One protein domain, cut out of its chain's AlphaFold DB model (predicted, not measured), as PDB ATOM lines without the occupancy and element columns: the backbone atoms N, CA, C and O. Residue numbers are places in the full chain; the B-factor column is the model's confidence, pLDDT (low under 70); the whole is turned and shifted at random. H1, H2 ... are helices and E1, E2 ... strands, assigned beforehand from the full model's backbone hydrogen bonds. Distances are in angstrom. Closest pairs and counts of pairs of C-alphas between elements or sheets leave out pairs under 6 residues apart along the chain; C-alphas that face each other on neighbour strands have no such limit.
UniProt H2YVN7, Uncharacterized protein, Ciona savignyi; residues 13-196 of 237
ATOM      1  N   ASN A  13      28.831   3.281 -30.496       86.00
ATOM      2  CA  ASN A  13      30.117   3.562 -31.154       86.00
ATOM      3  C   ASN A  13      30.748   2.347 -31.861       86.00
ATOM      4  O   ASN A  13      31.520   2.511 -32.803       86.00
ATOM      5  N   ASP A  14      30.405   1.127 -31.443       88.69
ATOM      6  CA  ASP A  14      30.909  -0.108 -32.065       88.69
ATOM      7  C   ASP A  14      30.138  -0.501 -33.336       88.69
ATOM      8  O   ASP A  14      30.456  -1.509 -33.997       88.69
ATOM      9  N   VAL A  15      29.097   0.271 -33.660       91.56
ATOM     10  CA  VAL A  15      28.271   0.073 -34.841       91.56
ATOM     11  C   VAL A  15      28.997   0.594 -36.068       91.56
ATOM     12  O   VAL A  15      29.388   1.752 -36.151       91.56
ATOM     13  N   THR A  16      29.154  -0.281 -37.060       93.25
ATOM     14  CA  THR A  16      29.738   0.083 -38.351       93.25
ATOM     15  C   THR A  16      28.704  -0.038 -39.459       93.25
ATOM     16  O   THR A  16      27.836  -0.915 -39.418       93.25
ATOM     17  N   GLU A  17      28.853   0.791 -40.492       92.50
ATOM     18  CA  GLU A  17      27.982   0.787 -41.673       92.50
ATOM     19  C   GLU A  17      27.858  -0.618 -42.282       92.50
ATOM     20  O   GLU A  17      26.763  -1.102 -42.548       92.50
ATOM     21  N   ASN A  18      28.976  -1.343 -42.397       95.75
ATOM     22  CA  ASN A  18      28.986  -2.706 -42.934       95.75
ATOM     23  C   ASN A  18      28.133  -3.684 -42.110       95.75
ATOM     24  O   ASN A  18      27.466  -4.547 -42.684       95.75
ATOM     25  N   LYS A  19      28.157  -3.584 -40.772       95.88
ATOM     26  CA  LYS A  19      27.352  -4.455 -39.904       95.88
ATOM     27  C   LYS A  19      25.862  -4.130 -40.044       95.88
ATOM     28  O   LYS A  19      25.070  -5.061 -40.191       95.88
ATOM     29  N   LEU A  20      25.503  -2.841 -40.061       95.62
ATOM     30  CA  LEU A  20      24.123  -2.382 -40.256       95.62
ATOM     31  C   LEU A  20      23.578  -2.792 -41.621       95.62
ATOM     32  O   LEU A  20      22.548  -3.455 -41.689       95.62
ATOM     33  N   GLN A  21      24.294  -2.478 -42.702       95.75
ATOM     34  CA  GLN A  21      23.860  -2.795 -44.064       95.75
ATOM     35  C   GLN A  21      23.694  -4.297 -44.272       95.75
ATOM     36  O   GLN A  21      22.722  -4.735 -44.887       95.75
ATOM     37  N   ARG A  22      24.594  -5.113 -43.706       97.12
ATOM     38  CA  ARG A  22      24.434  -6.571 -43.715       97.12
ATOM     39  C   ARG A  22      23.146  -6.990 -43.007       97.12
ATOM     40  O   ARG A  22      22.378  -7.752 -43.582       97.12
ATOM     41  N   PHE A  23      22.891  -6.494 -41.796       97.12
ATOM     42  CA  PHE A  23      21.671  -6.829 -41.054       97.12
ATOM     43  C   PHE A  23      20.409  -6.393 -41.815       97.12
ATOM     44  O   PHE A  23      19.482  -7.182 -42.002       97.12
ATOM     45  N   PHE A  24      20.380  -5.155 -42.307       96.75
ATOM     46  CA  PHE A  24      19.252  -4.602 -43.055       96.75
ATOM     47  C   PHE A  24      18.970  -5.375 -44.336       96.75
ATOM     48  O   PHE A  24      17.806  -5.655 -44.623       96.75
ATOM     49  N   LYS A  25      20.013  -5.792 -45.056       97.12
ATOM     50  CA  LYS A  25      19.879  -6.620 -46.253       97.12
ATOM     51  C   LYS A  25      19.303  -8.002 -45.937       97.12
ATOM     52  O   LYS A  25      18.288  -8.370 -46.519       97.12
ATOM     53  N   GLU A  26      19.916  -8.749 -45.018       97.38
ATOM     54  CA  GLU A  26      19.522 -10.141 -44.732       97.38
ATOM     55  C   GLU A  26      18.119 -10.239 -44.119       97.38
ATOM     56  O   GLU A  26      17.341 -11.130 -44.456       97.38
ATOM     57  N   PHE A  27      17.755  -9.289 -43.256       96.38
ATOM     58  CA  PHE A  27      16.469  -9.300 -42.556       96.38
ATOM     59  C   PHE A  27      15.416  -8.379 -43.177       96.38
ATOM     60  O   PHE A  27      14.320  -8.233 -42.625       96.38
ATOM     61  N   SER A  28      15.731  -7.752 -44.318       95.00
ATOM     62  CA  SER A  28      14.887  -6.736 -44.960       95.00
ATOM     63  C   SER A  28      14.419  -5.669 -43.957       95.00
ATOM     64  O   SER A  28      13.227  -5.361 -43.873       95.00
ATOM     65  N   SER A  29      15.336  -5.154 -43.136       94.69
ATOM     66  CA  SER A  29      15.065  -4.186 -42.063       94.69
ATOM     67  C   SER A  29      15.699  -2.818 -42.360       94.69
ATOM     68  O   SER A  29      16.265  -2.623 -43.430       94.69
ATOM     69  N   LYS A  30      15.544  -1.858 -41.449       95.56
ATOM     70  CA  LYS A  30      16.161  -0.517 -41.477       95.56
ATOM     71  C   LYS A  30      16.202   0.058 -40.058       95.56
ATOM     72  O   LYS A  30      15.777  -0.631 -39.128       95.56
ATOM     73  N   ASN A  31      16.684   1.290 -39.880       96.81
ATOM     74  CA  ASN A  31      16.740   1.908 -38.556       96.81
ATOM     75  C   ASN A  31      15.346   2.063 -37.945       96.81
ATOM     76  O   ASN A  31      15.162   1.727 -36.780       96.81
ATOM     77  N   VAL A  32      14.348   2.503 -38.718       98.00
ATOM     78  CA  VAL A  32      12.950   2.545 -38.267       98.00
ATOM     79  C   VAL A  32      12.019   2.017 -39.346       98.00
ATOM     80  O   VAL A  32      11.910   2.576 -40.441       98.00
ATOM     81  N   LYS A  33      11.294   0.939 -39.044       96.88
ATOM     82  CA  LYS A  33      10.394   0.274 -39.991       96.88
ATOM     83  C   LYS A  33       8.978   0.142 -39.444       96.88
ATOM     84  O   LYS A  33       8.742  -0.621 -38.514       96.88
ATOM     85  N   ALA A  34       8.032   0.814 -40.099       95.94
ATOM     86  CA  ALA A  34       6.612   0.511 -39.968       95.94
ATOM     87  C   ALA A  34       6.274  -0.775 -40.737       95.94
ATOM     88  O   ALA A  34       6.725  -0.978 -41.867       95.94
ATOM     89  N   ILE A  35       5.500  -1.658 -40.115       94.81
ATOM     90  CA  ILE A  35       5.111  -2.958 -40.658       94.81
ATOM     91  C   ILE A  35       3.620  -3.141 -40.388       94.81
ATOM     92  O   ILE A  35       3.185  -3.063 -39.241       94.81
ATOM     93  N   SER A  36       2.837  -3.401 -41.434       92.19
ATOM     94  CA  SER A  36       1.419  -3.751 -41.306       92.19
ATOM     95  C   SER A  36       1.233  -5.245 -41.544       92.19
ATOM     96  O   SER A  36       1.680  -5.777 -42.561       92.19
ATOM     97  N   VAL A  37       0.574  -5.931 -40.611       92.06
ATOM     98  CA  VAL A  37       0.183  -7.338 -40.760       92.06
ATOM     99  C   VAL A  37      -1.313  -7.448 -40.541       92.06
ATOM    100  O   VAL A  37      -1.799  -7.267 -39.428       92.06
ATOM    101  N   LYS A  38      -2.054  -7.748 -41.615       89.75
ATOM    102  CA  LYS A  38      -3.523  -7.850 -41.596       89.75
ATOM    103  C   LYS A  38      -4.191  -6.628 -40.932       89.75
ATOM    104  O   LYS A  38      -5.078  -6.813 -40.108       89.75
ATOM    105  N   GLY A  39      -3.707  -5.414 -41.205       87.44
ATOM    106  CA  GLY A  39      -4.220  -4.167 -40.613       87.44
ATOM    107  C   GLY A  39      -3.642  -3.789 -39.242       87.44
ATOM    108  O   GLY A  39      -3.934  -2.708 -38.741       87.44
ATOM    109  N   ARG A  40      -2.790  -4.628 -38.633       91.56
ATOM    110  CA  ARG A  40      -2.177  -4.368 -37.321       91.56
ATOM    111  C   ARG A  40      -0.806  -3.760 -37.534       91.56
ATOM    112  O   ARG A  40       0.016  -4.330 -38.252       91.56
ATOM    113  N   MET A  41      -0.571  -2.616 -36.905       93.69
ATOM    114  CA  MET A  41       0.648  -1.848 -37.100       93.69
ATOM    115  C   MET A  41       1.702  -2.172 -36.044       93.69
ATOM    116  O   MET A  41       1.430  -2.180 -34.845       93.69
ATOM    117  N   PHE A  42       2.921  -2.382 -36.517       97.25
ATOM    118  CA  PHE A  42       4.118  -2.573 -35.719       97.25
ATOM    119  C   PHE A  42       5.164  -1.560 -36.167       97.25
ATOM    120  O   PHE A  42       5.268  -1.263 -37.359       97.25
ATOM    121  N   VAL A  43       5.955  -1.050 -35.232       98.12
ATOM    122  CA  VAL A  43       7.100  -0.186 -35.535       98.12
ATOM    123  C   VAL A  43       8.331  -0.830 -34.926       98.12
ATOM    124  O   VAL A  43       8.423  -0.935 -33.712       98.12
ATOM    125  N   ALA A  44       9.255  -1.294 -35.762       98.44
ATOM    126  CA  ALA A  44      10.549  -1.802 -35.324       98.44
ATOM    127  C   ALA A  44      11.583  -0.677 -35.359       98.44
ATOM    128  O   ALA A  44      11.690   0.002 -36.383       98.44
ATOM    129  N   ILE A  45      12.336  -0.499 -34.272       98.25
ATOM    130  CA  ILE A  45      13.361   0.539 -34.160       98.25
ATOM    131  C   ILE A  45      14.723  -0.027 -33.749       98.25
ATOM    132  O   ILE A  45      14.834  -0.860 -32.851       98.25
ATOM    133  N   ASN A  46      15.772   0.451 -34.412       97.00
ATOM    134  CA  ASN A  46      17.159   0.249 -34.032       97.00
ATOM    135  C   ASN A  46      17.490   1.143 -32.835       97.00
ATOM    136  O   ASN A  46      17.790   2.328 -32.985       97.00
ATOM    137  N   SER A  47      17.476   0.563 -31.641       96.38
ATOM    138  CA  SER A  47      17.756   1.306 -30.415       96.38
ATOM    139  C   SER A  47      19.212   1.761 -30.274       96.38
ATOM    140  O   SER A  47      19.479   2.640 -29.463       96.38
ATOM    141  N   MET A  48      20.158   1.243 -31.073       95.06
ATOM    142  CA  MET A  48      21.555   1.719 -31.028       95.06
ATOM    143  C   MET A  48      21.695   3.139 -31.594       95.06
ATOM    144  O   MET A  48      22.652   3.842 -31.271       95.06
ATOM    145  N   GLY A  49      20.739   3.559 -32.430       94.81
ATOM    146  CA  GLY A  49      20.638   4.909 -32.984       94.81
ATOM    147  C   GLY A  49      19.925   5.913 -32.076       94.81
ATOM    148  O   GLY A  49      19.659   7.026 -32.511       94.81
ATOM    149  N   LEU A  50      19.590   5.548 -30.834       93.75
ATOM    150  CA  LEU A  50      18.815   6.397 -29.918       93.75
ATOM    151  C   LEU A  50      19.639   6.995 -28.768       93.75
ATOM    152  O   LEU A  50      19.071   7.502 -27.806       93.75
ATOM    153  N   ALA A  51      20.970   6.975 -28.869       84.38
ATOM    154  CA  ALA A  51      21.849   7.574 -27.861       84.38
ATOM    155  C   ALA A  51      21.745   9.112 -27.796       84.38
ATOM    156  O   ALA A  51      21.957   9.695 -26.737       84.38
ATOM    157  N   GLY A  52      21.380   9.769 -28.906       77.38
ATOM    158  CA  GLY A  52      21.127  11.215 -28.946       77.38
ATOM    159  C   GLY A  52      22.375  12.103 -29.027       77.38
ATOM    160  O   GLY A  52      22.295  13.287 -28.716       77.38
ATOM    161  N   ASP A  53      23.513  11.557 -29.452       84.62
ATOM    162  CA  ASP A  53      24.809  12.246 -29.544       84.62
ATOM    163  C   ASP A  53      25.127  12.813 -30.948       84.62
ATOM    164  O   ASP A  53      26.187  13.402 -31.156       84.62
ATOM    165  N   GLY A  54      24.216  12.652 -31.915       83.12
ATOM    166  CA  GLY A  54      24.368  13.161 -33.284       83.12
ATOM    167  C   GLY A  54      25.191  12.266 -34.219       83.12
ATOM    168  O   GLY A  54      25.623  12.724 -35.277       83.12
ATOM    169  N   CYS A  55      25.416  10.995 -33.865       88.88
ATOM    170  CA  CYS A  55      26.052  10.029 -34.762       88.88
ATOM    171  C   CYS A  55      25.275   9.864 -36.092       88.88
ATOM    172  O   CYS A  55      24.057  10.035 -36.126       88.88
ATOM    173  N   THR A  56      25.930   9.466 -37.195       90.62
ATOM    174  CA  THR A  56      25.260   9.321 -38.512       90.62
ATOM    175  C   THR A  56      24.034   8.401 -38.452       90.62
ATOM    176  O   THR A  56      22.947   8.785 -38.874       90.62
ATOM    177  N   MET A  57      24.176   7.217 -37.843       93.56
ATOM    178  CA  MET A  57      23.061   6.285 -37.614       93.56
ATOM    179  C   MET A  57      21.955   6.915 -36.754       93.56
ATOM    180  O   MET A  57      20.779   6.607 -36.942       93.56
ATOM    181  N   CYS A  58      22.317   7.769 -35.799       94.00
ATOM    182  CA  CYS A  58      21.394   8.407 -34.873       94.00
ATOM    183  C   CYS A  58      20.509   9.427 -35.599       94.00
ATOM    184  O   CYS A  58      19.284   9.399 -35.468       94.00
ATOM    185  N   GLU A  59      21.118  10.263 -36.441       94.38
ATOM    186  CA  GLU A  59      20.402  11.206 -37.303       94.38
ATOM    187  C   GLU A  59      19.507  10.482 -38.317       94.38
ATOM    188  O   GLU A  59      18.344  10.853 -38.501       94.38
ATOM    189  N   ASP A  60      19.994   9.392 -38.916       95.00
ATOM    190  CA  ASP A  60      19.182   8.557 -39.804       95.00
ATOM    191  C   ASP A  60      17.997   7.917 -39.076       95.00
ATOM    192  O   ASP A  60      16.875   7.943 -39.582       95.00
ATOM    193  N   THR A  61      18.214   7.409 -37.863       96.38
ATOM    194  CA  THR A  61      17.154   6.835 -37.021       96.38
ATOM    195  C   THR A  61      16.095   7.884 -36.698       96.38
ATOM    196  O   THR A  61      14.901   7.629 -36.869       96.38
ATOM    197  N   LYS A  62      16.504   9.095 -36.307       96.38
ATOM    198  CA  LYS A  62      15.587  10.203 -36.013       96.38
ATOM    199  C   LYS A  62      14.795  10.639 -37.247       96.38
ATOM    200  O   LYS A  62      13.576  10.812 -37.176       96.38
ATOM    201  N   ARG A  63      15.459  10.774 -38.397       96.62
ATOM    202  CA  ARG A  63      14.818  11.110 -39.674       96.62
ATOM    203  C   ARG A  63      13.797  10.047 -40.080       96.62
ATOM    204  O   ARG A  63      12.667  10.390 -40.422       96.62
ATOM    205  N   GLU A  64      14.164   8.771 -40.019       97.00
ATOM    206  CA  GLU A  64      13.263   7.660 -40.344       97.00
ATOM    207  C   GLU A  64      12.088   7.551 -39.358       97.00
ATOM    208  O   GLU A  64      10.974   7.231 -39.775       97.00
ATOM    209  N   LEU A  65      12.295   7.867 -38.074       97.69
ATOM    210  CA  LEU A  65      11.228   7.920 -37.072       97.69
ATOM    211  C   LEU A  65      10.176   8.978 -37.425       97.69
ATOM    212  O   LEU A  65       8.977   8.697 -37.380       97.69
ATOM    213  N   LEU A  66      10.612  10.175 -37.824       96.75
ATOM    214  CA  LEU A  66       9.709  11.238 -38.267       96.75
ATOM    215  C   LEU A  66       8.966  10.858 -39.553       96.75
ATOM    216  O   LEU A  66       7.765  11.098 -39.645       96.75
ATOM    217  N   GLN A  67       9.633  10.195 -40.501       96.12
ATOM    218  CA  GLN A  67       8.980   9.673 -41.708       96.12
ATOM    219  C   GLN A  67       7.906   8.629 -41.373       96.12
ATOM    220  O   GLN A  67       6.812   8.662 -41.932       96.12
ATOM    221  N   VAL A  68       8.185   7.718 -40.434       96.19
ATOM    222  CA  VAL A  68       7.193   6.744 -39.951       96.19
ATOM    223  C   VAL A  68       6.022   7.448 -39.272       96.19
ATOM    224  O   VAL A  68       4.873   7.087 -39.517       96.19
ATOM    225  N   LYS A  69       6.283   8.482 -38.470       95.56
ATOM    226  CA  LYS A  69       5.229   9.292 -37.857       95.56
ATOM    227  C   LYS A  69       4.347   9.966 -38.915       95.56
ATOM    228  O   LYS A  69       3.130   9.890 -38.813       95.56
ATOM    229  N   GLU A  70       4.935  10.579 -39.941       94.75
ATOM    230  CA  GLU A  70       4.188  11.208 -41.040       94.75
ATOM    231  C   GLU A  70       3.344  10.199 -41.823       94.75
ATOM    232  O   GLU A  70       2.164  10.456 -42.072       94.75
ATOM    233  N   TYR A  71       3.918   9.032 -42.129       93.88
ATOM    234  CA  TYR A  71       3.208   7.907 -42.734       93.88
ATOM    235  C   TYR A  71       1.987   7.505 -41.893       93.88
ATOM    236  O   TYR A  71       0.880   7.388 -42.415       93.88
ATOM    237  N   MET A  72       2.156   7.366 -40.575       93.00
ATOM    238  CA  MET A  72       1.064   7.049 -39.646       93.00
ATOM    239  C   MET A  72       0.025   8.170 -39.504       93.00
ATOM    240  O   MET A  72      -1.146   7.907 -39.250       93.00
ATOM    241  N   ASP A  73       0.440   9.423 -39.676       92.19
ATOM    242  CA  ASP A  73      -0.438  10.597 -39.681       92.19
ATOM    243  C   ASP A  73      -1.148  10.809 -41.027       92.19
ATOM    244  O   ASP A  73      -1.786  11.844 -41.235       92.19
ATOM    245  N   CYS A  74      -1.043   9.853 -41.958       92.50
ATOM    246  CA  CYS A  74      -1.619   9.941 -43.297       92.50
ATOM    247  C   CYS A  74      -1.112  11.155 -44.093       92.50
ATOM    248  O   CYS A  74      -1.818  11.690 -44.963       92.50
ATOM    249  N   ARG A  75       0.119  11.594 -43.807       90.88
ATOM    250  CA  ARG A  75       0.819  12.684 -44.494       90.88
ATOM    251  C   ARG A  75       1.793  12.101 -45.517       90.88
ATOM    252  O   ARG A  75       2.352  11.032 -45.312       90.88
ATOM    253  N   GLY A  76       1.996  12.811 -46.625       85.12
ATOM    254  CA  GLY A  76       2.886  12.371 -47.706       85.12
ATOM    255  C   GLY A  76       2.195  11.551 -48.799       85.12
ATOM    256  O   GLY A  76       0.967  11.516 -48.885       85.12
ATOM    257  N   ILE A  77       3.006  10.964 -49.685       83.75
ATOM    258  CA  ILE A  77       2.548  10.208 -50.866       83.75
ATOM    259  C   ILE A  77       2.252   8.750 -50.497       83.75
ATOM    260  O   ILE A  77       1.208   8.227 -50.876       83.75
ATOM    261  N   ASP A  78       3.155   8.113 -49.751       88.31
ATOM    262  CA  ASP A  78       2.965   6.756 -49.237       88.31
ATOM    263  C   ASP A  78       2.162   6.803 -47.932       88.31
ATOM    264  O   ASP A  78       2.478   7.590 -47.036       88.31
ATOM    265  N   LYS A  79       1.103   5.996 -47.839       90.00
ATOM    266  CA  LYS A  79       0.166   6.001 -46.710       90.00
ATOM    267  C   LYS A  79      -0.321   4.589 -46.397       90.00
ATOM    268  O   LYS A  79      -0.523   3.794 -47.316       90.00
ATOM    269  N   PRO A  80      -0.570   4.271 -45.119       89.12
ATOM    270  CA  PRO A  80      -1.210   3.021 -44.755       89.12
ATOM    271  C   PRO A  80      -2.670   2.979 -45.224       89.12
ATOM    272  O   PRO A  80      -3.342   4.000 -45.354       89.12
ATOM    273  N   GLU A  81      -3.170   1.764 -45.438       87.00
ATOM    274  CA  GLU A  81      -4.500   1.485 -45.998       87.00
ATOM    275  C   GLU A  81      -5.645   2.182 -45.242       87.00
ATOM    276  O   GLU A  81      -6.583   2.688 -45.857       87.00
ATOM    277  N   TYR A  82      -5.543   2.299 -43.912       87.44
ATOM    278  CA  TYR A  82      -6.580   2.936 -43.095       87.44
ATOM    279  C   TYR A  82      -6.747   4.436 -43.369       87.44
ATOM    280  O   TYR A  82      -7.793   4.989 -43.038       87.44
ATOM    281  N   CYS A  83      -5.774   5.106 -43.992       89.19
ATOM    282  CA  CYS A  83      -5.839   6.544 -44.254       89.19
ATOM    283  C   CYS A  83      -6.963   6.957 -45.214       89.19
ATOM    284  O   CYS A  83      -7.323   8.131 -45.254       89.19
ATOM    285  N   GLY A  84      -7.503   6.016 -45.994       83.69
ATOM    286  CA  GLY A  84      -8.683   6.227 -46.839       83.69
ATOM    287  C   GLY A  84     -10.004   5.808 -46.187       83.69
ATOM    288  O   GLY A  84     -11.049   5.890 -46.827       83.69
ATOM    289  N   SER A  85      -9.968   5.329 -44.943       81.00
ATOM    290  CA  SER A  85     -11.125   4.797 -44.221       81.00
ATOM    291  C   SER A  85     -11.564   5.735 -43.094       81.00
ATOM    292  O   SER A  85     -10.816   6.609 -42.668       81.00
ATOM    293  N   SER A  86     -12.769   5.530 -42.560       76.12
ATOM    294  CA  SER A  86     -13.246   6.227 -41.355       76.12
ATOM    295  C   SER A  86     -12.627   5.692 -40.054       76.12
ATOM    296  O   SER A  86     -13.066   6.068 -38.970       76.12
ATOM    297  N   VAL A  87     -11.658   4.775 -40.145       74.75
ATOM    298  CA  VAL A  87     -11.005   4.143 -38.995       74.75
ATOM    299  C   VAL A  87      -9.968   5.100 -38.408       74.75
ATOM    300  O   VAL A  87      -9.188   5.719 -39.130       74.75
ATOM    301  N   SER A  88      -9.952   5.221 -37.081       78.31
ATOM    302  CA  SER A  88      -8.948   6.006 -36.361       78.31
ATOM    303  C   SER A  88      -7.532   5.467 -36.585       78.31
ATOM    304  O   SER A  88      -7.349   4.261 -36.749       78.31
ATOM    305  N   ARG A  89      -6.518   6.343 -36.505       85.25
ATOM    306  CA  ARG A  89      -5.097   5.950 -36.534       85.25
ATOM    307  C   ARG A  89      -4.852   4.804 -35.529       85.25
ATOM    308  O   ARG A  89      -5.024   5.029 -34.330       85.25
ATOM    309  N   PRO A  90      -4.446   3.600 -35.977       84.69
ATOM    310  CA  PRO A  90      -4.169   2.490 -35.084       84.69
ATOM    311  C   PRO A  90      -2.940   2.803 -34.232       84.69
ATOM    312  O   PRO A  90      -1.918   3.284 -34.730       84.69
ATOM    313  N   GLN A  91      -3.036   2.498 -32.941       92.56
ATOM    314  CA  GLN A  91      -1.897   2.564 -32.034       92.56
ATOM    315  C   GLN A  91      -0.954   1.386 -32.326       92.56
ATOM    316  O   GLN A  91      -1.391   0.228 -32.306       92.56
ATOM    317  N   PRO A  92       0.329   1.643 -32.631       96.06
ATOM    318  CA  PRO A  92       1.247   0.592 -33.030       96.06
ATOM    319  C   PRO A  92       1.699  -0.244 -31.830       96.06
ATOM    320  O   PRO A  92       1.625   0.182 -30.676       96.06
ATOM    321  N   ILE A  93       2.237  -1.424 -32.126       98.31
ATOM    322  CA  ILE A  93       3.098  -2.166 -31.202       98.31
ATOM    323  C   ILE A  93       4.548  -1.787 -31.521       98.31
ATOM    324  O   ILE A  93       5.021  -2.013 -32.638       98.31
ATOM    325  N   LEU A  94       5.241  -1.176 -30.563       98.62
ATOM    326  CA  LEU A  94       6.641  -0.780 -30.706       98.62
ATOM    327  C   LEU A  94       7.546  -1.973 -30.392       98.62
ATOM    328  O   LEU A  94       7.391  -2.611 -29.356       98.62
ATOM    329  N   LEU A  95       8.490  -2.264 -31.282       98.62
ATOM    330  CA  LEU A  95       9.491  -3.312 -31.135       98.62
ATOM    331  C   LEU A  95      10.872  -2.656 -31.052       98.62
ATOM    332  O   LEU A  95      11.301  -1.992 -31.998       98.62
ATOM    333  N   THR A  96      11.571  -2.857 -29.944       98.19
ATOM    334  CA  THR A  96      12.910  -2.303 -29.683       98.19
ATOM    335  C   THR A  96      13.797  -3.378 -29.054       98.19
ATOM    336  O   THR A  96      13.288  -4.365 -28.530       98.19
ATOM    337  N   HIS A  97      15.122  -3.245 -29.134       97.44
ATOM    338  CA  HIS A  97      16.021  -4.163 -28.427       97.44
ATOM    339  C   HIS A  97      16.259  -3.693 -26.996       97.44
ATOM    340  O   HIS A  97      15.974  -4.436 -26.061       97.44
ATOM    341  N   PHE A  98      16.717  -2.449 -26.821       96.50
ATOM    342  CA  PHE A  98      16.834  -1.849 -25.491       96.50
ATOM    343  C   PHE A  98      15.446  -1.459 -24.967       96.50
ATOM    344  O   PHE A  98      14.668  -0.872 -25.732       96.50
ATOM    345  N   PRO A  99      15.137  -1.762 -23.694       96.81
ATOM    346  CA  PRO A  99      13.930  -1.292 -23.039       96.81
ATOM    347  C   PRO A  99      13.825   0.227 -23.021       96.81
ATOM    348  O   PRO A  99      14.839   0.930 -23.077       96.81
ATOM    349  N   LEU A 100      12.600   0.732 -22.900       96.69
ATOM    350  CA  LEU A 100      12.414   2.146 -22.596       96.69
ATOM    351  C   LEU A 100      12.910   2.446 -21.178       96.69
ATOM    352  O   LEU A 100      13.035   1.562 -20.329       96.69
ATOM    353  N   PHE A 101      13.187   3.721 -20.947       94.69
ATOM    354  CA  PHE A 101      13.713   4.232 -19.697       94.69
ATOM    355  C   PHE A 101      12.839   3.835 -18.510       94.69
ATOM    356  O   PHE A 101      11.622   4.041 -18.502       94.69
ATOM    357  N   ARG A 102      13.503   3.322 -17.480       92.00
ATOM    358  CA  ARG A 102      12.975   3.161 -16.128       92.00
ATOM    359  C   ARG A 102      14.138   3.199 -15.145       92.00
ATOM    360  O   ARG A 102      15.229   2.725 -15.448       92.00
ATOM    361  N   GLU A 103      13.892   3.745 -13.960       86.94
ATOM    362  CA  GLU A 103      14.925   3.914 -12.926       86.94
ATOM    363  C   GLU A 103      15.443   2.562 -12.411       86.94
ATOM    364  O   GLU A 103      16.640   2.381 -12.184       86.94
ATOM    365  N   SER A 104      14.534   1.603 -12.232       86.44
ATOM    366  CA  SER A 104      14.836   0.271 -11.719       86.44
ATOM    367  C   SER A 104      13.799  -0.759 -12.174       86.44
ATOM    368  O   SER A 104      12.673  -0.419 -12.552       86.44
ATOM    369  N   ASP A 105      14.169  -2.037 -12.076       86.94
ATOM    370  CA  ASP A 105      13.250  -3.166 -12.262       86.94
ATOM    371  C   ASP A 105      12.346  -3.415 -11.027       86.94
ATOM    372  O   ASP A 105      11.476  -4.280 -11.053       86.94
ATOM    373  N   GLU A 106      12.480  -2.642  -9.940       84.88
ATOM    374  CA  GLU A 106      11.669  -2.821  -8.717       84.88
ATOM    375  C   GLU A 106      10.172  -2.579  -8.954       84.88
ATOM    376  O   GLU A 106       9.320  -3.125  -8.254       84.88
ATOM    377  N   LYS A 107       9.845  -1.748  -9.948       87.00
ATOM    378  CA  LYS A 107       8.470  -1.390 -10.321       87.00
ATOM    379  C   LYS A 107       7.884  -2.326 -11.392       87.00
ATOM    380  O   LYS A 107       6.792  -2.056 -11.893       87.00
ATOM    381  N   CYS A 108       8.580  -3.404 -11.770       90.44
ATOM    382  CA  CYS A 108       8.036  -4.406 -12.687       90.44
ATOM    383  C   CYS A 108       6.841  -5.130 -12.032       90.44
ATOM    384  O   CYS A 108       6.945  -5.666 -10.931       90.44
ATOM    385  N   LEU A 109       5.702  -5.170 -12.726       89.44
ATOM    386  CA  LEU A 109       4.479  -5.874 -12.318       89.44
ATOM    387  C   LEU A 109       4.647  -7.398 -12.371       89.44
ATOM    388  O   LEU A 109       4.063  -8.126 -11.573       89.44
ATOM    389  N   GLU A 110       5.452  -7.867 -13.320       86.31
ATOM    390  CA  GLU A 110       5.933  -9.241 -13.419       86.31
ATOM    391  C   GLU A 110       7.447  -9.182 -13.609       86.31
ATOM    392  O   GLU A 110       7.925  -8.452 -14.480       86.31
ATOM    393  N   PHE A 111       8.188  -9.943 -12.805       84.00
ATOM    394  CA  PHE A 111       9.641 -10.018 -12.867       84.00
ATOM    395  C   PHE A 111      10.119 -11.431 -12.547       84.00
ATOM    396  O   PHE A 111       9.598 -12.069 -11.631       84.00
ATOM    397  N   ASP A 112      11.094 -11.935 -13.304       81.31
ATOM    398  CA  ASP A 112      11.559 -13.323 -13.186       81.31
ATOM    399  C   ASP A 112      13.046 -13.473 -12.837       81.31
ATOM    400  O   ASP A 112      13.547 -14.599 -12.803       81.31
ATOM    401  N   ALA A 113      13.781 -12.385 -12.583       78.19
ATOM    402  CA  ALA A 113      15.155 -12.521 -12.108       78.19
ATOM    403  C   ALA A 113      15.175 -12.910 -10.622       78.19
ATOM    404  O   ALA A 113      14.342 -12.477  -9.828       78.19
ATOM    405  N   LYS A 114      16.153 -13.738 -10.238       67.44
ATOM    406  CA  LYS A 114      16.274 -14.279  -8.872       67.44
ATOM    407  C   LYS A 114      16.674 -13.242  -7.819       67.44
ATOM    408  O   LYS A 114      16.497 -13.511  -6.637       67.44
ATOM    409  N   ASP A 115      17.228 -12.109  -8.236       65.25
ATOM    410  CA  ASP A 115      17.659 -11.036  -7.345       65.25
ATOM    411  C   ASP A 115      17.135  -9.700  -7.881       65.25
ATOM    412  O   ASP A 115      17.448  -9.306  -9.007       65.25
ATOM    413  N   ILE A 116      16.277  -9.056  -7.090       58.62
ATOM    414  CA  ILE A 116      15.653  -7.756  -7.382       58.62
ATOM    415  C   ILE A 116      16.534  -6.617  -6.844       58.62
ATOM    416  O   ILE A 116      16.340  -5.457  -7.203       58.62
ATOM    417  N   SER A 117      17.514  -6.923  -5.984       48.16
ATOM    418  CA  SER A 117      18.226  -5.896  -5.232       48.16
ATOM    419  C   SER A 117      19.168  -5.079  -6.132       48.16
ATOM    420  O   SER A 117      20.268  -5.486  -6.498       48.16
ATOM    421  N   HIS A 118      18.713  -3.874  -6.479       48.94
ATOM    422  CA  HIS A 118      19.546  -2.733  -6.868       48.94
ATOM    423  C   HIS A 118      20.284  -2.790  -8.212       48.94
ATOM    424  O   HIS A 118      21.417  -2.314  -8.313       48.94
ATOM    425  N   LYS A 119      19.641  -3.252  -9.287       58.53
ATOM    426  CA  LYS A 119      20.099  -2.851 -10.626       58.53
ATOM    427  C   LYS A 119      19.390  -1.573 -11.044       58.53
ATOM    428  O   LYS A 119      18.286  -1.613 -11.573       58.53
ATOM    429  N   TYR A 120      20.043  -0.437 -10.804       55.97
ATOM    430  CA  TYR A 120      19.813   0.744 -11.628       55.97
ATOM    431  C   TYR A 120      20.074   0.327 -13.080       55.97
ATOM    432  O   TYR A 120      21.170  -0.122 -13.414       55.97
ATOM    433  N   VAL A 121      19.044   0.401 -13.920       62.69
ATOM    434  CA  VAL A 121      19.052  -0.113 -15.306       62.69
ATOM    435  C   VAL A 121      19.486   1.002 -16.272       62.69
ATOM    436  O   VAL A 121      19.216   0.956 -17.467       62.69
ATOM    437  N   GLU A 122      20.159   2.038 -15.763       59.22
ATOM    438  CA  GLU A 122      20.438   3.286 -16.488       59.22
ATOM    439  C   GLU A 122      21.306   3.062 -17.740       59.22
ATOM    440  O   GLU A 122      21.151   3.762 -18.732       59.22
ATOM    441  N   GLN A 123      22.165   2.033 -17.735       68.06
ATOM    442  CA  GLN A 123      22.957   1.615 -18.906       68.06
ATOM    443  C   GLN A 123      22.327   0.466 -19.712       68.06
ATOM    444  O   GLN A 123      22.836   0.089 -20.763       68.06
ATOM    445  N   GLU A 124      21.224  -0.088 -19.222       86.94
ATOM    446  CA  GLU A 124      20.538  -1.270 -19.755       86.94
ATOM    447  C   GLU A 124      19.139  -0.889 -20.299       86.94
ATOM    448  O   GLU A 124      18.318  -1.747 -20.617       86.94
ATOM    449  N   THR A 125      18.855   0.415 -20.408       92.75
ATOM    450  CA  THR A 125      17.647   1.009 -21.001       92.75
ATOM    451  C   THR A 125      18.020   2.188 -21.902       92.75
ATOM    452  O   THR A 125      19.157   2.660 -21.913       92.75
ATOM    453  N   LEU A 126      17.064   2.655 -22.702       94.38
ATOM    454  CA  LEU A 126      17.171   3.928 -23.409       94.38
ATOM    455  C   LEU A 126      17.171   5.109 -22.434       94.38
ATOM    456  O   LEU A 126      16.659   5.018 -21.321       94.38
ATOM    457  N   THR A 127      17.655   6.262 -22.896       93.00
ATOM    458  CA  THR A 127      17.542   7.513 -22.139       93.00
ATOM    459  C   THR A 127      16.076   7.913 -21.944       93.00
ATOM    460  O   THR A 127      15.195   7.582 -22.751       93.00
ATOM    461  N   GLU A 128      15.801   8.667 -20.878       93.38
ATOM    462  CA  GLU A 128      14.465   9.204 -20.598       93.38
ATOM    463  C   GLU A 128      13.942  10.061 -21.759       93.38
ATOM    464  O   GLU A 128      12.772   9.958 -22.144       93.38
ATOM    465  N   SER A 129      14.821  10.860 -22.372       94.25
ATOM    466  CA  SER A 129      14.484  11.716 -23.510       94.25
ATOM    467  C   SER A 129      14.090  10.905 -24.745       94.25
ATOM    468  O   SER A 129      13.034  11.170 -25.320       94.25
ATOM    469  N   ALA A 130      14.873   9.886 -25.114       95.56
ATOM    470  CA  ALA A 130      14.560   9.016 -26.247       95.56
ATOM    471  C   ALA A 130      13.251   8.250 -26.014       95.56
ATOM    472  O   ALA A 130      12.392   8.184 -26.893       95.56
ATOM    473  N   SER A 131      13.056   7.725 -24.805       96.69
ATOM    474  CA  SER A 131      11.846   6.985 -24.433       96.69
ATOM    475  C   SER A 131      10.595   7.862 -24.498       96.69
ATOM    476  O   SER A 131       9.588   7.477 -25.098       96.69
ATOM    477  N   SER A 132      10.686   9.079 -23.957       96.62
ATOM    478  CA  SER A 132       9.614  10.076 -24.004       96.62
ATOM    479  C   SER A 132       9.289  10.504 -25.436       96.62
ATOM    480  O   SER A 132       8.119  10.666 -25.784       96.62
ATOM    481  N   GLU A 133      10.305  10.671 -26.287       96.62
ATOM    482  CA  GLU A 133      10.120  10.994 -27.703       96.62
ATOM    483  C   GLU A 133       9.388   9.867 -28.444       96.62
ATOM    484  O   GLU A 133       8.415  10.140 -29.152       96.62
ATOM    485  N   LEU A 134       9.778   8.605 -28.235       98.06
ATOM    486  CA  LEU A 134       9.115   7.451 -28.854       98.06
ATOM    487  C   LEU A 134       7.646   7.344 -28.449       98.06
ATOM    488  O   LEU A 134       6.779   7.214 -29.319       98.06
ATOM    489  N   ILE A 135       7.357   7.447 -27.150       97.75
ATOM    490  CA  ILE A 135       5.988   7.415 -26.624       97.75
ATOM    491  C   ILE A 135       5.158   8.551 -27.232       97.75
ATOM    492  O   ILE A 135       4.065   8.317 -27.751       97.75
ATOM    493  N   LYS A 136       5.695   9.775 -27.241       96.81
ATOM    494  CA  LYS A 136       4.999  10.963 -27.748       96.81
ATOM    495  C   LYS A 136       4.754  10.931 -29.256       96.81
ATOM    496  O   LYS A 136       3.746  11.453 -29.718       96.81
ATOM    497  N   LEU A 137       5.684  10.404 -30.052       96.81
ATOM    498  CA  LEU A 137       5.545  10.393 -31.513       96.81
ATOM    499  C   LEU A 137       4.675   9.234 -32.005       96.81
ATOM    500  O   LEU A 137       3.893   9.395 -32.952       96.81
ATOM    501  N   LEU A 138       4.822   8.064 -31.385       97.12
ATOM    502  CA  LEU A 138       4.199   6.838 -31.869       97.12
ATOM    503  C   LEU A 138       2.878   6.523 -31.168       97.12
ATOM    504  O   LEU A 138       2.023   5.914 -31.812       97.12
ATOM    505  N   HIS A 139       2.698   6.960 -29.914       96.44
ATOM    506  CA  HIS A 139       1.584   6.580 -29.038       96.44
ATOM    507  C   HIS A 139       1.320   5.062 -29.068       96.44
ATOM    508  O   HIS A 139       0.239   4.626 -29.482       96.44
ATOM    509  N   PRO A 140       2.331   4.236 -28.730       97.62
ATOM    510  CA  PRO A 140       2.205   2.791 -28.819       97.62
ATOM    511  C   PRO A 140       1.206   2.266 -27.784       97.62
ATOM    512  O   PRO A 140       1.152   2.745 -26.660       97.62
ATOM    513  N   ARG A 141       0.446   1.227 -28.139       96.38
ATOM    514  CA  ARG A 141      -0.426   0.532 -27.169       96.38
ATOM    515  C   ARG A 141       0.302  -0.549 -26.368       96.38
ATOM    516  O   ARG A 141      -0.177  -0.984 -25.325       96.38
ATOM    517  N   LEU A 142       1.437  -1.005 -26.892       98.31
ATOM    518  CA  LEU A 142       2.315  -2.003 -26.295       98.31
ATOM    519  C   LEU A 142       3.739  -1.768 -26.795       98.31
ATOM    520  O   LEU A 142       3.945  -1.523 -27.987       98.31
ATOM    521  N   VAL A 143       4.709  -1.908 -25.900       98.69
ATOM    522  CA  VAL A 143       6.133  -1.968 -26.234       98.69
ATOM    523  C   VAL A 143       6.645  -3.373 -25.939       98.69
ATOM    524  O   VAL A 143       6.404  -3.910 -24.863       98.69
ATOM    525  N   LEU A 144       7.339  -3.975 -26.898       98.62
ATOM    526  CA  LEU A 144       8.066  -5.227 -26.721       98.62
ATOM    527  C   LEU A 144       9.560  -4.931 -26.830       98.62
ATOM    528  O   LEU A 144      10.026  -4.457 -27.873       98.62
ATOM    529  N   SER A 145      10.288  -5.209 -25.753       97.94
ATOM    530  CA  SER A 145      11.731  -4.993 -25.649       97.94
ATOM    531  C   SER A 145      12.482  -6.260 -25.242       97.94
ATOM    532  O   SER A 145      11.872  -7.307 -25.025       97.94
ATOM    533  N   GLY A 146      13.813  -6.195 -25.176       95.69
ATOM    534  CA  GLY A 146      14.673  -7.311 -24.780       95.69
ATOM    535  C   GLY A 146      15.891  -6.839 -23.986       95.69
ATOM    536  O   GLY A 146      15.756  -6.121 -23.001       95.69
ATOM    537  N   HIS A 147      17.083  -7.247 -24.425       94.50
ATOM    538  CA  HIS A 147      18.397  -6.856 -23.887       94.50
ATOM    539  C   HIS A 147      18.741  -7.327 -22.461       94.50
ATOM    540  O   HIS A 147      19.743  -8.018 -22.312       94.50
ATOM    541  N   THR A 148      17.917  -7.063 -21.441       90.94
ATOM    542  CA  THR A 148      18.241  -7.368 -20.024       90.94
ATOM    543  C   THR A 148      18.244  -8.865 -19.697       90.94
ATOM    544  O   THR A 148      18.587  -9.282 -18.590       90.94
ATOM    545  N   HIS A 149      17.815  -9.679 -20.664       92.25
ATOM    546  CA  HIS A 149      17.630 -11.124 -20.592       92.25
ATOM    547  C   HIS A 149      16.569 -11.597 -19.599       92.25
ATOM    548  O   HIS A 149      16.296 -12.793 -19.603       92.25
ATOM    549  N   ASN A 150      15.931 -10.713 -18.834       91.12
ATOM    550  CA  ASN A 150      14.911 -11.050 -17.843       91.12
ATOM    551  C   ASN A 150      13.553 -10.488 -18.256       91.12
ATOM    552  O   ASN A 150      13.472  -9.490 -18.971       91.12
ATOM    553  N   THR A 151      12.486 -11.127 -17.788       93.25
ATOM    554  CA  THR A 151      11.138 -10.607 -17.987       93.25
ATOM    555  C   THR A 151      10.926  -9.414 -17.074       93.25
ATOM    556  O   THR A 151      11.144  -9.532 -15.871       93.25
ATOM    557  N   CYS A 152      10.446  -8.307 -17.631       93.50
ATOM    558  CA  CYS A 152       9.868  -7.210 -16.864       93.50
ATOM    559  C   CYS A 152       8.604  -6.720 -17.566       93.50
ATOM    560  O   CYS A 152       8.665  -6.295 -18.721       93.50
ATOM    561  N   VAL A 153       7.470  -6.749 -16.869       96.25
ATOM    562  CA  VAL A 153       6.258  -6.045 -17.308       96.25
ATOM    563  C   VAL A 153       6.214  -4.699 -16.600       96.25
ATOM    564  O   VAL A 153       5.992  -4.639 -15.396       96.25
ATOM    565  N   TYR A 154       6.430  -3.616 -17.336       95.44
ATOM    566  CA  TYR A 154       6.500  -2.262 -16.798       95.44
ATOM    567  C   TYR A 154       5.354  -1.403 -17.334       95.44
ATOM    568  O   TYR A 154       4.936  -1.552 -18.482       95.44
ATOM    569  N   ARG A 155       4.839  -0.484 -16.512       97.00
ATOM    570  CA  ARG A 155       3.818   0.482 -16.934       97.00
ATOM    571  C   ARG A 155       4.380   1.894 -16.865       97.00
ATOM    572  O   ARG A 155       4.684   2.396 -15.786       97.00
ATOM    573  N   HIS A 156       4.500   2.517 -18.032       96.25
ATOM    574  CA  HIS A 156       4.993   3.882 -18.196       96.25
ATOM    575  C   HIS A 156       3.986   4.915 -17.687       96.25
ATOM    576  O   HIS A 156       2.798   4.626 -17.526       96.25
ATOM    577  N   GLY A 157       4.463   6.134 -17.423       93.69
ATOM    578  CA  GLY A 157       3.653   7.207 -16.832       93.69
ATOM    579  C   GLY A 157       2.464   7.655 -17.693       93.69
ATOM    580  O   GLY A 157       1.468   8.133 -17.160       93.69
ATOM    581  N   ASP A 158       2.530   7.453 -19.011       94.12
ATOM    582  CA  ASP A 158       1.430   7.698 -19.953       94.12
ATOM    583  C   ASP A 158       0.391   6.557 -19.984       94.12
ATOM    584  O   ASP A 158      -0.635   6.655 -20.657       94.12
ATOM    585  N   GLY A 159       0.646   5.469 -19.255       95.38
ATOM    586  CA  GLY A 159      -0.173   4.265 -19.243       95.38
ATOM    587  C   GLY A 159       0.200   3.233 -20.308       95.38
ATOM    588  O   GLY A 159      -0.485   2.209 -20.390       95.38
ATOM    589  N   THR A 160       1.264   3.443 -21.088       96.94
ATOM    590  CA  THR A 160       1.773   2.433 -22.022       96.94
ATOM    591  C   THR A 160       2.368   1.255 -21.252       96.94
ATOM    592  O   THR A 160       3.185   1.428 -20.347       96.94
ATOM    593  N   THR A 161       1.975   0.037 -21.619       97.75
ATOM    594  CA  THR A 161       2.589  -1.186 -21.085       97.75
ATOM    595  C   THR A 161       3.798  -1.569 -21.932       97.75
ATOM    596  O   THR A 161       3.720  -1.610 -23.162       97.75
ATOM    597  N   GLU A 162       4.898  -1.901 -21.272       98.25
ATOM    598  CA  GLU A 162       6.083  -2.503 -21.867       98.25
ATOM    599  C   GLU A 162       6.291  -3.914 -21.316       98.25
ATOM    600  O   GLU A 162       6.193  -4.141 -20.113       98.25
ATOM    601  N   ILE A 163       6.607  -4.856 -22.203       98.06
ATOM    602  CA  ILE A 163       7.059  -6.198 -21.848       98.06
ATOM    603  C   ILE A 163       8.492  -6.341 -22.357       98.06
ATOM    604  O   ILE A 163       8.725  -6.498 -23.558       98.06
ATOM    605  N   THR A 164       9.453  -6.304 -21.439       96.62
ATOM    606  CA  THR A 164      10.813  -6.763 -21.710       96.62
ATOM    607  C   THR A 164      10.803  -8.284 -21.707       96.62
ATOM    608  O   THR A 164      10.472  -8.903 -20.699       96.62
ATOM    609  N   VAL A 165      11.108  -8.893 -22.849       96.44
ATOM    610  CA  VAL A 165      11.062 -10.340 -23.057       96.44
ATOM    611  C   VAL A 165      12.391 -10.957 -22.628       96.44
ATOM    612  O   VAL A 165      13.458 -10.558 -23.103       96.44
ATOM    613  N   ALA A 166      12.324 -11.961 -21.750       94.31
ATOM    614  CA  ALA A 166      13.498 -12.709 -21.321       94.31
ATOM    615  C   ALA A 166      14.209 -13.406 -22.492       94.31
ATOM    616  O   ALA A 166      13.635 -13.689 -23.544       94.31
ATOM    617  N   SER A 167      15.486 -13.731 -22.294       92.81
ATOM    618  CA  SER A 167      16.244 -14.456 -23.308       92.81
ATOM    619  C   SER A 167      15.687 -15.869 -23.519       92.81
ATOM    620  O   SER A 167      15.471 -16.614 -22.565       92.81
ATOM    621  N   PHE A 168      15.560 -16.276 -24.785       94.06
ATOM    622  CA  PHE A 168      15.222 -17.650 -25.180       94.06
ATOM    623  C   PHE A 168      16.401 -18.638 -25.010       94.06
ATOM    624  O   PHE A 168      16.275 -19.825 -25.291       94.06
ATOM    625  N   SER A 169      17.581 -18.170 -24.590       92.00
ATOM    626  CA  SER A 169      18.805 -18.974 -24.562       92.00
ATOM    627  C   SER A 169      19.167 -19.457 -23.160       92.00
ATOM    628  O   SER A 169      19.348 -18.639 -22.253       92.00
ATOM    629  N   TRP A 170      19.423 -20.766 -23.023       92.69
ATOM    630  CA  TRP A 170      19.953 -21.343 -21.781       92.69
ATOM    631  C   TRP A 170      21.317 -20.776 -21.369       92.69
ATOM    632  O   TRP A 170      21.664 -20.777 -20.195       92.69
ATOM    633  N   ARG A 171      22.073 -20.203 -22.318       90.62
ATOM    634  CA  ARG A 171      23.337 -19.509 -22.023       90.62
ATOM    635  C   ARG A 171      23.147 -18.333 -21.061       90.62
ATOM    636  O   ARG A 171      24.068 -18.002 -20.323       90.62
ATOM    637  N   ASN A 172      21.985 -17.686 -21.118       88.38
ATOM    638  CA  ASN A 172      21.695 -16.482 -20.350       88.38
ATOM    639  C   ASN A 172      20.822 -16.776 -19.124       88.38
ATOM    640  O   ASN A 172      20.845 -16.002 -18.171       88.38
ATOM    641  N   ARG A 173      20.046 -17.869 -19.150       89.12
ATOM    642  CA  ARG A 173      19.074 -18.223 -18.111       89.12
ATOM    643  C   ARG A 173      18.891 -19.726 -17.978       89.12
ATOM    644  O   ARG A 173      18.831 -20.428 -18.971       89.12
ATOM    645  N   ILE A 174      18.656 -20.214 -16.764       90.56
ATOM    646  CA  ILE A 174      18.315 -21.632 -16.551       90.56
ATOM    647  C   ILE A 174      16.872 -21.977 -16.963       90.56
ATOM    648  O   ILE A 174      16.552 -23.149 -17.156       90.56
ATOM    649  N   ASP A 175      16.015 -20.961 -17.068       90.94
ATOM    650  CA  ASP A 175      14.565 -20.996 -17.279       90.94
ATOM    651  C   ASP A 175      14.135 -20.052 -18.425       90.94
ATOM    652  O   ASP A 175      13.359 -19.116 -18.215       90.94
ATOM    653  N   PRO A 176      14.661 -20.232 -19.649       93.88
ATOM    654  CA  PRO A 176      14.350 -19.336 -20.751       93.88
ATOM    655  C   PRO A 176      12.858 -19.381 -21.106       93.88
ATOM    656  O   PRO A 176      12.153 -20.365 -20.866       93.88
ATOM    657  N   SER A 177      12.361 -18.302 -21.697       94.06
ATOM    658  CA  SER A 177      10.949 -18.181 -22.062       94.06
ATOM    659  C   SER A 177      10.770 -17.380 -23.347       94.06
ATOM    660  O   SER A 177      11.705 -16.779 -23.874       94.06
ATOM    661  N   PHE A 178       9.556 -17.422 -23.883       96.25
ATOM    662  CA  PHE A 178       9.099 -16.574 -24.976       96.25
ATOM    663  C   PHE A 178       7.671 -16.116 -24.698       96.25
ATOM    664  O   PHE A 178       6.987 -16.688 -23.855       96.25
ATOM    665  N   TYR A 179       7.203 -15.109 -25.428       97.06
ATOM    666  CA  TYR A 179       5.812 -14.671 -25.359       97.06
ATOM    667  C   TYR A 179       5.051 -15.079 -26.616       97.06
ATOM    668  O   TYR A 179       5.547 -14.937 -27.737       97.06
ATOM    669  N   LEU A 180       3.823 -15.554 -26.424       97.50
ATOM    670  CA  LEU A 180       2.830 -15.671 -27.479       97.50
ATOM    671  C   LEU A 180       1.949 -14.421 -27.454       97.50
ATOM    672  O   LEU A 180       1.333 -14.117 -26.434       97.50
ATOM    673  N   LEU A 181       1.904 -13.703 -28.574       96.94
ATOM    674  CA  LEU A 181       1.161 -12.455 -28.705       96.94
ATOM    675  C   LEU A 181      -0.046 -12.639 -29.630       96.94
ATOM    676  O   LEU A 181       0.112 -12.942 -30.815       96.94
ATOM    677  N   THR A 182      -1.235 -12.373 -29.102       96.56
ATOM    678  CA  THR A 182      -2.481 -12.269 -29.862       96.56
ATOM    679  C   THR A 182      -2.843 -10.798 -30.005       96.56
ATOM    680  O   THR A 182      -2.895 -10.064 -29.022       96.56
ATOM    681  N   VAL A 183      -3.086 -10.347 -31.236       95.25
ATOM    682  CA  VAL A 183      -3.316  -8.930 -31.536       95.25
ATOM    683  C   VAL A 183      -4.638  -8.762 -32.271       95.25
ATOM    684  O   VAL A 183      -4.821  -9.324 -33.352       95.25
ATOM    685  N   SER A 184      -5.533  -7.957 -31.702       91.44
ATOM    686  CA  SER A 184      -6.762  -7.493 -32.345       91.44
ATOM    687  C   SER A 184      -6.632  -6.011 -32.725       91.44
ATOM    688  O   SER A 184      -5.563  -5.402 -32.586       91.44
ATOM    689  N   ASP A 185      -7.702  -5.428 -33.248       85.94
ATOM    690  CA  ASP A 185      -7.686  -4.038 -33.710       85.94
ATOM    691  C   ASP A 185      -7.667  -3.066 -32.518       85.94
ATOM    692  O   ASP A 185      -6.957  -2.065 -32.552       85.94
ATOM    693  N   GLU A 186      -8.322  -3.429 -31.412       84.75
ATOM    694  CA  GLU A 186      -8.427  -2.602 -30.202       84.75
ATOM    695  C   GLU A 186      -7.521  -3.099 -29.068       84.75
ATOM    696  O   GLU A 186      -6.923  -2.307 -28.344       84.75
ATOM    697  N   THR A 187      -7.346  -4.415 -28.942       91.81
ATOM    698  CA  THR A 187      -6.689  -5.048 -27.790       91.81
ATOM    699  C   THR A 187      -5.526  -5.950 -28.195       91.81
ATOM    700  O   THR A 187      -5.304  -6.260 -29.370       91.81
ATOM    701  N   TYR A 188      -4.765  -6.383 -27.198       95.50
ATOM    702  CA  TYR A 188      -3.768  -7.432 -27.328       95.50
ATOM    703  C   TYR A 188      -3.790  -8.321 -26.087       95.50
ATOM    704  O   TYR A 188      -4.230  -7.903 -25.017       95.50
ATOM    705  N   GLU A 189      -3.275  -9.531 -26.238       96.75
ATOM    706  CA  GLU A 189      -3.010 -10.460 -25.148       96.75
ATOM    707  C   GLU A 189      -1.604 -11.029 -25.338       96.75
ATOM    708  O   GLU A 189      -1.233 -11.421 -26.446       96.75
ATOM    709  N   ALA A 190      -0.814 -11.045 -24.269       96.88
ATOM    710  CA  ALA A 190       0.544 -11.562 -24.273       96.88
ATOM    711  C   ALA A 190       0.669 -12.623 -23.179       96.88
ATOM    712  O   ALA A 190       0.470 -12.328 -22.002       96.88
ATOM    713  N   VAL A 191       1.002 -13.851 -23.570       96.56
ATOM    714  CA  VAL A 191       1.135 -14.990 -22.655       96.56
ATOM    715  C   VAL A 191       2.583 -15.443 -22.628       96.56
ATOM    716  O   VAL A 191       3.156 -15.758 -23.673       96.56
ATOM    717  N   LYS A 192       3.169 -15.499 -21.433       95.75
ATOM    718  CA  LYS A 192       4.512 -16.039 -21.229       95.75
ATOM    719  C   LYS A 192       4.498 -17.565 -21.300       95.75
ATOM    720  O   LYS A 192       3.741 -18.228 -20.594       95.75
ATOM    721  N   CYS A 193       5.390 -18.117 -22.108       95.69
ATOM    722  CA  CYS A 193       5.586 -19.544 -22.311       95.69
ATOM    723  C   CYS A 193       7.004 -19.931 -21.880       95.69
ATOM    724  O   CYS A 193       7.989 -19.487 -22.473       95.69
ATOM    725  N   ASN A 194       7.113 -20.784 -20.862       94.12
ATOM    726  CA  ASN A 194       8.405 -21.270 -20.380       94.12
ATOM    727  C   ASN A 194       8.920 -22.423 -21.249       94.12
ATOM    728  O   ASN A 194       8.158 -23.303 -21.655       94.12
ATOM    729  N   LEU A 195      10.226 -22.437 -21.492       94.25
ATOM    730  CA  LEU A 195      10.929 -23.603 -22.015       94.25
ATOM    731  C   LEU A 195      11.297 -24.566 -20.873       94.25
ATOM    732  O   LEU A 195      11.277 -24.180 -19.699       94.25
ATOM    733  N   PRO A 196      11.670 -25.821 -21.188       94.50
ATOM    734  CA  PRO A 196      12.246 -26.724 -20.200       94.50
ATOM    735  C   PRO A 196      13.462 -26.108 -19.504       94.50
ATOM    736  O   PRO A 196      14.258 -25.404 -20.126       94.50
TER     737      PRO A 196
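This is residues 13 to 196 of the 237 residues of an uncharacterized protein of Ciona savignyi (UniProt H2YVN7). A twisted six-stranded sheet runs through the domain, with helix H3 along its E1 edge and H5 grazing it, while the long strand hairpin E7 and E8 slants over part of the opposite face, nearest to the sheet at the end with its turn. H1 sits past the end of the sheet where E1 begins, near Val 32, with its residues 22 to 27 sticking out, and the long loop of residues 96 to 127 loosely wraps the E5 edge, where its residues 110 to 111 pair with residues 152 to 153 of E5. The printed part has 184 residues, with five named helices and eight named strands in the order H1 E1 E2 H2 H3 H4 E3 H5 E4 E5 E6 E7 E8. The sheet is mixed, in the order E1 E2 E3 E4 E6 E5, and E7 and E8 form a separate antiparallel sheet. The class is mixed, helices and strands, with under half of the residues in named elements; the whole is compact, with a radius of gyration of the C-alphas of 16.8 A and spans of 50 by 38 by 32 A.

Find C-alpha 17 at (27.982, 0.787, -41.673); from there H1 runs 15.3 A through residues 17 to 27. Next come E1, residues 32 to 37, 16.3 A, and E2, residues 40 to 45, 16.6 A. The short H2, residues 47 to 50, leads to H3, residues 56 to 72, the longest helix at 24.3 A, which begins at C-alpha 56 (25.260, 9.321, -38.512). H4 holds residues 81 to 84, and E3 residues 93 to 95. After the long loop look for H5, residues 128 to 138, 15.4 A, then for E4, residues 142 to 145, E5, residues 152 to 155, and E6, residues 161 to 164. Last come E7, residues 177 to 183, 19.5 A, and E8, residues 188 to 194, 19.7 A, which ends at C-alpha 194 (8.405, -21.270, -20.380).

Start at the edge strand E1, which forms an antiparallel hairpin with E2; there N 35 and O 42 are 2.8 A apart. E2 and E3 are parallel, with N 95 and O 43 at 2.8 A. E3 and E4 are parallel, with N 144 and O 94 at 2.8 A. E4 and E6 are parallel, with N 163 and O 143 at 2.8 A. E6 and the edge strand E5 form an antiparallel hairpin, with N 154 and O 162 at 2.8 A. Two strand-helix-strand units, each of two parallel neighbour strands with helices between, are E2, H2 H3 H4, E3 and E3, H5, E4; the crossover of the second is right-handed. H3 is on one face of the sheet, in two layers, helix over strands; its height over the sheet is 7.1 A, and it runs along E1, at 6 degrees on the local plane. The closest C-alphas of E1 and H3, those of Val 32 and Glu 64, are 5.5 A apart. H3 touches H2 with residues 57 to 62 alone, closest at the C-alphas of Gly 49 and Cys 58, 4.0 A. With residues 66 to 69 alone H3 only just touches H5, with 3 pairs of C-alphas within 8 A, the closest being Lys 69 and Leu 137 at 6.4 A; they run the same way at a shallow tilt of 30 degrees. H5 only grazes the sheet, with residues 134 to 138. H1 and H4 are not on the sheet; H4 and H3 are only just apart, at 8.3 A. In the hairpin E7 and E8, N 180 and O 191 are 2.8 A apart; the closest C-alphas of E7 and E2, those of Val 183 and Arg 40, are 7.5 A apart. In H1, H3 and H5 every O i to N i+4 pair is within hydrogen-bond range; H2 and H4 are too short for such a pair.

The two C-alphas farthest apart, those of Gly 84 and Ser 117, are 51.0 A apart. The printed part has no cut. The links E3 to H5, 32 residues, and E6 to E7, 12 residues, are long; in the first, residues 110 to 111 pair antiparallel with residues 152 to 153 of E5. The mean pLDDT of the printed part is 91.2, and residues 114 to 123 are under 70.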